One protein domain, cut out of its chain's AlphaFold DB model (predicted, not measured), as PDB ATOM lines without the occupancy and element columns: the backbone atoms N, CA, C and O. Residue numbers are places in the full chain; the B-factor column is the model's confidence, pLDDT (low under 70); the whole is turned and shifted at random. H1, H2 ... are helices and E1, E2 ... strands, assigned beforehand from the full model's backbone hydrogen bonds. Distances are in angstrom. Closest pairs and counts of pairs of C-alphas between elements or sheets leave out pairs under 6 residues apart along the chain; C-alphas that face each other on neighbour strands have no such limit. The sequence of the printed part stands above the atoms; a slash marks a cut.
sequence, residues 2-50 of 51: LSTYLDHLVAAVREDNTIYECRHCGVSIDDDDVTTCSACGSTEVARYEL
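This is residues 2 to 50 of the 51 residues of an uncharacterized protein of Natrialba chahannaoensis JCM 10990 (UniProt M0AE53). Residues 2 to 13 of helix H1 stick out as an arm from a small head made of the antiparallel hairpin E1 and E2 and its long loop, residues 23 to 44, which folds back beside E1. The 49 printed residues hold H1, E1 and E2 in that order, a mixed class with under half of the residues in named elements. The whole is loose, radius of gyration of the C-alphas 13.7 A, spanning 42 by 15 by 13 A.

In H1, residues 2 to 15, every O i to N i+4 pair is within hydrogen-bond range. A tight link joins it to E1, residues 18 to 22. E2, residues 45 to 49, is antiparallel to E1 at 158 degrees; N 19 and O 48 are 2.9 A apart, N 46 and O 21 2.8 A, both within hydrogen-bond range. Residues 28 to 29 pair antiparallel with 20 to 21. H1 and E2 are apart.

H1 runs 20.4 A from C-alpha 2 at (52.098, 51.478, 11.471). E1 measures 13.7 A and E2 13.3 A, ending at C-alpha 49 (34.796, 42.054, -8.267).

The C-alphas farthest apart, Leu 2 and Gly 41, are 42.6 A apart. The printed part has no cut; the link from E1 to E2 is long. pLDDT is under 70 at residues 2 to 3, 11 to 16 and 32 to 33.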
ATOM      1  N   LEU A   2      52.988  52.626  11.775       61.06
ATOM      2  CA  LEU A   2      52.098  51.478  11.471       61.06
ATOM      3  C   LEU A   2      50.962  51.794  10.474       61.06
ATOM      4  O   LEU A   2      50.635  50.949   9.652       61.06
ATOM      5  N   SER A   3      50.407  53.014  10.516       69.94
ATOM      6  CA  SER A   3      49.299  53.435   9.635       69.94
ATOM      7  C   SER A   3      49.669  53.362   8.154       69.94
ATOM      8  O   SER A   3      49.004  52.679   7.398       69.94
ATOM      9  N   THR A   4      50.793  53.967   7.764       71.69
ATOM     10  CA  THR A   4      51.236  54.007   6.362       71.69
ATOM     11  C   THR A   4      51.526  52.615   5.801       71.69
ATOM     12  O   THR A   4      51.284  52.355   4.631       71.69
ATOM     13  N   TYR A   5      52.027  51.699   6.636       75.94
ATOM     14  CA  TYR A   5      52.300  50.326   6.215       75.94
ATOM     15  C   TYR A   5      51.004  49.541   5.962       75.94
ATOM     16  O   TYR A   5      50.902  48.832   4.968       75.94
ATOM     17  N   LEU A   6      49.999  49.722   6.826       77.00
ATOM     18  CA  LEU A   6      48.650  49.190   6.622       77.00
ATOM     19  C   LEU A   6      47.978  49.798   5.385       77.00
ATOM     20  O   LEU A   6      47.397  49.055   4.604       77.00
ATOM     21  N   ASP A   7      48.118  51.106   5.166       77.25
ATOM     22  CA  ASP A   7      47.561  51.789   3.992       77.25
ATOM     23  C   ASP A   7      48.144  51.234   2.684       77.25
ATOM     24  O   ASP A   7      47.403  50.979   1.737       77.25
ATOM     25  N   HIS A   8      49.455  50.973   2.639       73.88
ATOM     26  CA  HIS A   8      50.090  50.360   1.470       73.88
ATOM     27  C   HIS A   8      49.659  48.908   1.245       73.88
ATOM     28  O   HIS A   8      49.486  48.500   0.100       73.88
ATOM     29  N   LEU A   9      49.457  48.135   2.313       72.56
ATOM     30  CA  LEU A   9      49.033  46.738   2.210       72.56
ATOM     31  C   LEU A   9      47.570  46.635   1.747       72.56
ATOM     32  O   LEU A   9      47.247  45.810   0.902       72.56
ATOM     33  N   VAL A  10      46.706  47.531   2.231       72.75
ATOM     34  CA  VAL A  10      45.318  47.658   1.762       72.75
ATOM     35  C   VAL A  10      45.262  48.147   0.315       72.75
ATOM     36  O   VAL A  10      44.442  47.652  -0.449       72.75
ATOM     37  N   ALA A  11      46.122  49.088  -0.084       66.00
ATOM     38  CA  ALA A  11      46.196  49.549  -1.470       66.00
ATOM     39  C   ALA A  11      46.633  48.430  -2.429       66.00
ATOM     40  O   ALA A  11      45.988  48.241  -3.450       66.00
ATOM     41  N   ALA A  12      47.657  47.649  -2.067       64.06
ATOM     42  CA  ALA A  12      48.121  46.525  -2.880       64.06
ATOM     43  C   ALA A  12      47.046  45.434  -3.041       64.06
ATOM     44  O   ALA A  12      46.850  44.924  -4.135       64.06
ATOM     45  N   VAL A  13      46.295  45.121  -1.979       65.94
ATOM     46  CA  VAL A  13      45.165  44.173  -2.055       65.94
ATOM     47  C   VAL A  13      43.994  44.737  -2.870       65.94
ATOM     48  O   VAL A  13      43.270  43.982  -3.503       65.94
ATOM     49  N   ARG A  14      43.798  46.062  -2.876       61.28
ATOM     50  CA  ARG A  14      42.750  46.722  -3.670       61.28
ATOM     51  C   ARG A  14      43.067  46.813  -5.160       61.28
ATOM     52  O   ARG A  14      42.132  46.966  -5.938       61.28
ATOM     53  N   GLU A  15      44.337  46.782  -5.561       62.09
ATOM     54  CA  GLU A  15      44.698  46.730  -6.984       62.09
ATOM     55  C   GLU A  15      44.297  45.374  -7.596       62.09
ATOM     56  O   GLU A  15      43.740  45.354  -8.690       62.09
ATOM     57  N   ASP A  16      44.409  44.281  -6.831       66.75
ATOM     58  CA  ASP A  16      43.877  42.950  -7.170       66.75
ATOM     59  C   ASP A  16      42.457  42.739  -6.615       66.75
ATOM     60  O   ASP A  16      42.164  41.812  -5.860       66.75
ATOM     61  N   ASN A  17      41.525  43.615  -6.997       79.62
ATOM     62  CA  ASN A  17      40.141  43.551  -6.512       79.62
ATOM     63  C   ASN A  17      39.281  42.479  -7.204       79.62
ATOM     64  O   ASN A  17      38.056  42.480  -7.057       79.62
ATOM     65  N   THR A  18      39.893  41.599  -7.999       84.94
ATOM     66  CA  THR A  18      39.188  40.521  -8.695       84.94
ATOM     67  C   THR A  18      39.639  39.166  -8.167       84.94
ATOM     68  O   THR A  18      40.813  38.824  -8.245       84.94
ATOM     69  N   ILE A  19      38.694  38.372  -7.664       87.88
ATOM     70  CA  ILE A  19      38.932  37.004  -7.193       87.88
ATOM     71  C   ILE A  19      38.315  36.015  -8.180       87.88
ATOM     72  O   ILE A  19      37.162  36.179  -8.593       87.88
ATOM     73  N   TYR A  20      39.049  34.949  -8.495       91.00
ATOM     74  CA  TYR A  20      38.576  33.848  -9.328       91.00
ATOM     75  C   TYR A  20      38.445  32.568  -8.499       91.00
ATOM     76  O   TYR A  20      39.334  32.214  -7.725       91.00
ATOM     77  N   GLU A  21      37.332  31.853  -8.656       92.94
ATOM     78  CA  GLU A  21      37.059  30.601  -7.936       92.94
ATOM     79  C   GLU A  21      36.462  29.554  -8.877       92.94
ATOM     80  O   GLU A  21      35.556  29.837  -9.663       92.94
ATOM     81  N   CYS A  22      36.918  28.307  -8.783       95.81
ATOM     82  CA  CYS A  22      36.252  27.209  -9.471       95.81
ATOM     83  C   CYS A  22      34.948  26.826  -8.756       95.81
ATOM     84  O   CYS A  22      34.978  26.312  -7.642       95.81
ATOM     85  N   ARG A  23      33.807  26.931  -9.443       94.88
ATOM     86  CA  ARG A  23      32.493  26.528  -8.903       94.88
ATOM     87  C   ARG A  23      32.337  25.023  -8.709       94.88
ATOM     88  O   ARG A  23      31.406  24.589  -8.040       94.88
ATOM     89  N   HIS A  24      33.218  24.234  -9.322       95.88
ATOM     90  CA  HIS A  24      33.158  22.782  -9.247       95.88
ATOM     91  C   HIS A  24      33.915  22.223  -8.038       95.88
ATOM     92  O   HIS A  24      33.381  21.391  -7.311       95.88
ATOM     93  N   CYS A  25      35.158  22.667  -7.816       95.69
ATOM     94  CA  CYS A  25      36.008  22.142  -6.741       95.69
ATOM     95  C   CYS A  25      36.290  23.137  -5.604       95.69
ATOM     96  O   CYS A  25      36.867  22.732  -4.597       95.69
ATOM     97  N   GLY A  26      35.897  24.406  -5.746       93.56
ATOM     98  CA  GLY A  26      36.048  25.447  -4.723       93.56
ATOM     99  C   GLY A  26      37.463  26.010  -4.571       93.56
ATOM    100  O   GLY A  26      37.734  26.698  -3.594       93.56
ATOM    101  N   VAL A  27      38.389  25.702  -5.487       93.94
ATOM    102  CA  VAL A  27      39.750  26.255  -5.426       93.94
ATOM    103  C   VAL A  27      39.769  27.705  -5.907       93.94
ATOM    104  O   VAL A  27      39.149  28.030  -6.925       93.94
ATOM    105  N   SER A  28      40.514  28.551  -5.198       91.50
ATOM    106  CA  SER A  28      40.885  29.890  -5.655       91.50
ATOM    107  C   SER A  28      41.862  29.791  -6.828       91.50
ATOM    108  O   SER A  28      42.705  28.893  -6.873       91.50
ATOM    109  N   ILE A  29      41.719  30.686  -7.798       89.69
ATOM    110  CA  ILE A  29      42.542  30.746  -9.002       89.69
ATOM    111  C   ILE A  29      43.248  32.103  -8.991       89.69
ATOM    112  O   ILE A  29      42.591  33.138  -8.957       89.69
ATOM    113  N   ASP A  30      44.579  32.084  -9.009       80.25
ATOM    114  CA  ASP A  30      45.423  33.281  -8.873       80.25
ATOM    115  C   ASP A  30      45.721  33.967 -10.225       80.25
ATOM    116  O   ASP A  30      46.747  34.621 -10.377       80.25
ATOM    117  N   ASP A  31      44.870  33.761 -11.232       77.69
ATOM    118  CA  ASP A  31      45.127  34.156 -12.620       77.69
ATOM    119  C   ASP A  31      43.865  34.794 -13.212       77.69
ATOM    120  O   ASP A  31      42.766  34.225 -13.156       77.69
ATOM    121  N   ASP A  32      44.029  36.010 -13.720       68.69
ATOM    122  CA  ASP A  32      42.975  36.963 -14.042       68.69
ATOM    123  C   ASP A  32      42.247  36.680 -15.362       68.69
ATOM    124  O   ASP A  32      41.151  37.195 -15.589       68.69
ATOM    125  N   ASP A  33      42.776  35.777 -16.187       68.88
ATOM    126  CA  ASP A  33      42.182  35.390 -17.474       68.88
ATOM    127  C   ASP A  33      41.904  33.878 -17.591       68.88
ATOM    128  O   ASP A  33      41.704  33.325 -18.682       68.88
ATOM    129  N   VAL A  34      41.841  33.166 -16.462       81.75
ATOM    130  CA  VAL A  34      41.617  31.719 -16.474       81.75
ATOM    131  C   VAL A  34      40.154  31.352 -16.720       81.75
ATOM    132  O   VAL A  34      39.249  31.594 -15.925       81.75
ATOM    133  N   THR A  35      39.939  30.633 -17.822       86.31
ATOM    134  CA  THR A  35      38.645  30.037 -18.194       86.31
ATOM    135  C   THR A  35      38.527  28.561 -17.811       86.31
ATOM    136  O   THR A  35      37.468  27.965 -17.985       86.31
ATOM    137  N   THR A  36      39.605  27.942 -17.316       92.19
ATOM    138  CA  THR A  36      39.664  26.515 -16.960       92.19
ATOM    139  C   THR A  36      40.451  26.306 -15.671       92.19
ATOM    140  O   THR A  36      41.628  26.642 -15.587       92.19
ATOM    141  N   CYS A  37      39.829  25.686 -14.674       93.00
ATOM    142  CA  CYS A  37      40.467  25.365 -13.405       93.00
ATOM    143  C   CYS A  37      41.653  24.410 -13.603       93.00
ATOM    144  O   CYS A  37      41.479  23.270 -14.037       93.00
ATOM    145  N   SER A  38      42.847  24.835 -13.197       90.88
ATOM    146  CA  SER A  38      44.072  24.027 -13.255       90.88
ATOM    147  C   SER A  38      44.041  22.790 -12.347       90.88
ATOM    148  O   SER A  38      44.748  21.820 -12.611       90.88
ATOM    149  N   ALA A  39      43.208  22.791 -11.299       92.12
ATOM    150  CA  ALA A  39      43.121  21.691 -10.340       92.12
ATOM    151  C   ALA A  39      42.191  20.548 -10.782       92.12
ATOM    152  O   ALA A  39      42.475  19.387 -10.498       92.12
ATOM    153  N   CYS A  40      41.069  20.856 -11.445       95.19
ATOM    154  CA  CYS A  40      40.054  19.851 -11.801       95.19
ATOM    155  C   CYS A  40      39.656  19.834 -13.283       95.19
ATOM    156  O   CYS A  40      38.903  18.956 -13.696       95.19
ATOM    157  N   GLY A  41      40.134  20.788 -14.087       93.50
ATOM    158  CA  GLY A  41      39.819  20.896 -15.513       93.50
ATOM    159  C   GLY A  41      38.424  21.443 -15.831       93.50
ATOM    160  O   GLY A  41      38.068  21.520 -17.003       93.50
ATOM    161  N   SER A  42      37.621  21.820 -14.829       95.31
ATOM    162  CA  SER A  42      36.310  22.437 -15.068       95.31
ATOM    163  C   SER A  42      36.456  23.839 -15.659       95.31
ATOM    164  O   SER A  42      37.326  24.604 -15.246       95.31
ATOM    165  N   THR A  43      35.561  24.202 -16.574       94.69
ATOM    166  CA  THR A  43      35.451  25.558 -17.135       94.69
ATOM    167  C   THR A  43      34.479  26.447 -16.357       94.69
ATOM    168  O   THR A  43      34.214  27.583 -16.739       94.69
ATOM    169  N   GLU A  44      33.888  25.931 -15.279       94.75
ATOM    170  CA  GLU A  44      32.942  26.666 -14.440       94.75
ATOM    171  C   GLU A  44      33.699  27.544 -13.434       94.75
ATOM    172  O   GLU A  44      33.856  27.190 -12.263       94.75
ATOM    173  N   VAL A  45      34.188  28.693 -13.902       92.56
ATOM    174  CA  VAL A  45      34.921  29.680 -13.094       92.56
ATOM    175  C   VAL A  45      34.012  30.863 -12.746       92.56
ATOM    176  O   VAL A  45      33.348  31.438 -13.609       92.56
ATOM    177  N   ALA A  46      33.952  31.210 -11.461       91.56
ATOM    178  CA  ALA A  46      33.331  32.423 -10.951       91.56
ATOM    179  C   ALA A  46      34.366  33.550 -10.890       91.56
ATOM    180  O   ALA A  46      35.491  33.319 -10.458       91.56
ATOM    181  N   ARG A  47      33.952  34.761 -11.266       91.12
ATOM    182  CA  ARG A  47      34.724  35.998 -11.123       91.12
ATOM    183  C   ARG A  47      33.976  36.920 -10.165       91.12
ATOM    184  O   ARG A  47      32.789  37.174 -10.383       91.12
ATOM    185  N   TYR A  48      34.653  37.392  -9.127       86.69
ATOM    186  CA  TYR A  48      34.119  38.319  -8.135       86.69
ATOM    187  C   TYR A  48      34.915  39.613  -8.189       86.69
ATOM    188  O   TYR A  48      36.118  39.593  -7.962       86.69
ATOM    189  N   GLU A  49      34.239  40.719  -8.467       86.00
ATOM    190  CA  GLU A  49      34.796  42.054  -8.267       86.00
ATOM    191  C   GLU A  49      34.407  42.485  -6.850       86.00
ATOM    192  O   GLU A  49      33.224  42.506  -6.504       86.00
ATOM    193  N   LEU A  50      35.398  42.725  -5.998       78.69
ATOM    194  CA  LEU A  50      35.178  43.282  -4.669       78.69
ATOM    195  C   LEU A  50      34.941  44.801  -4.813       78.69
ATOM    196  O   LEU A  50      35.545  45.431  -5.673       78.69
TER     197      LEU A  50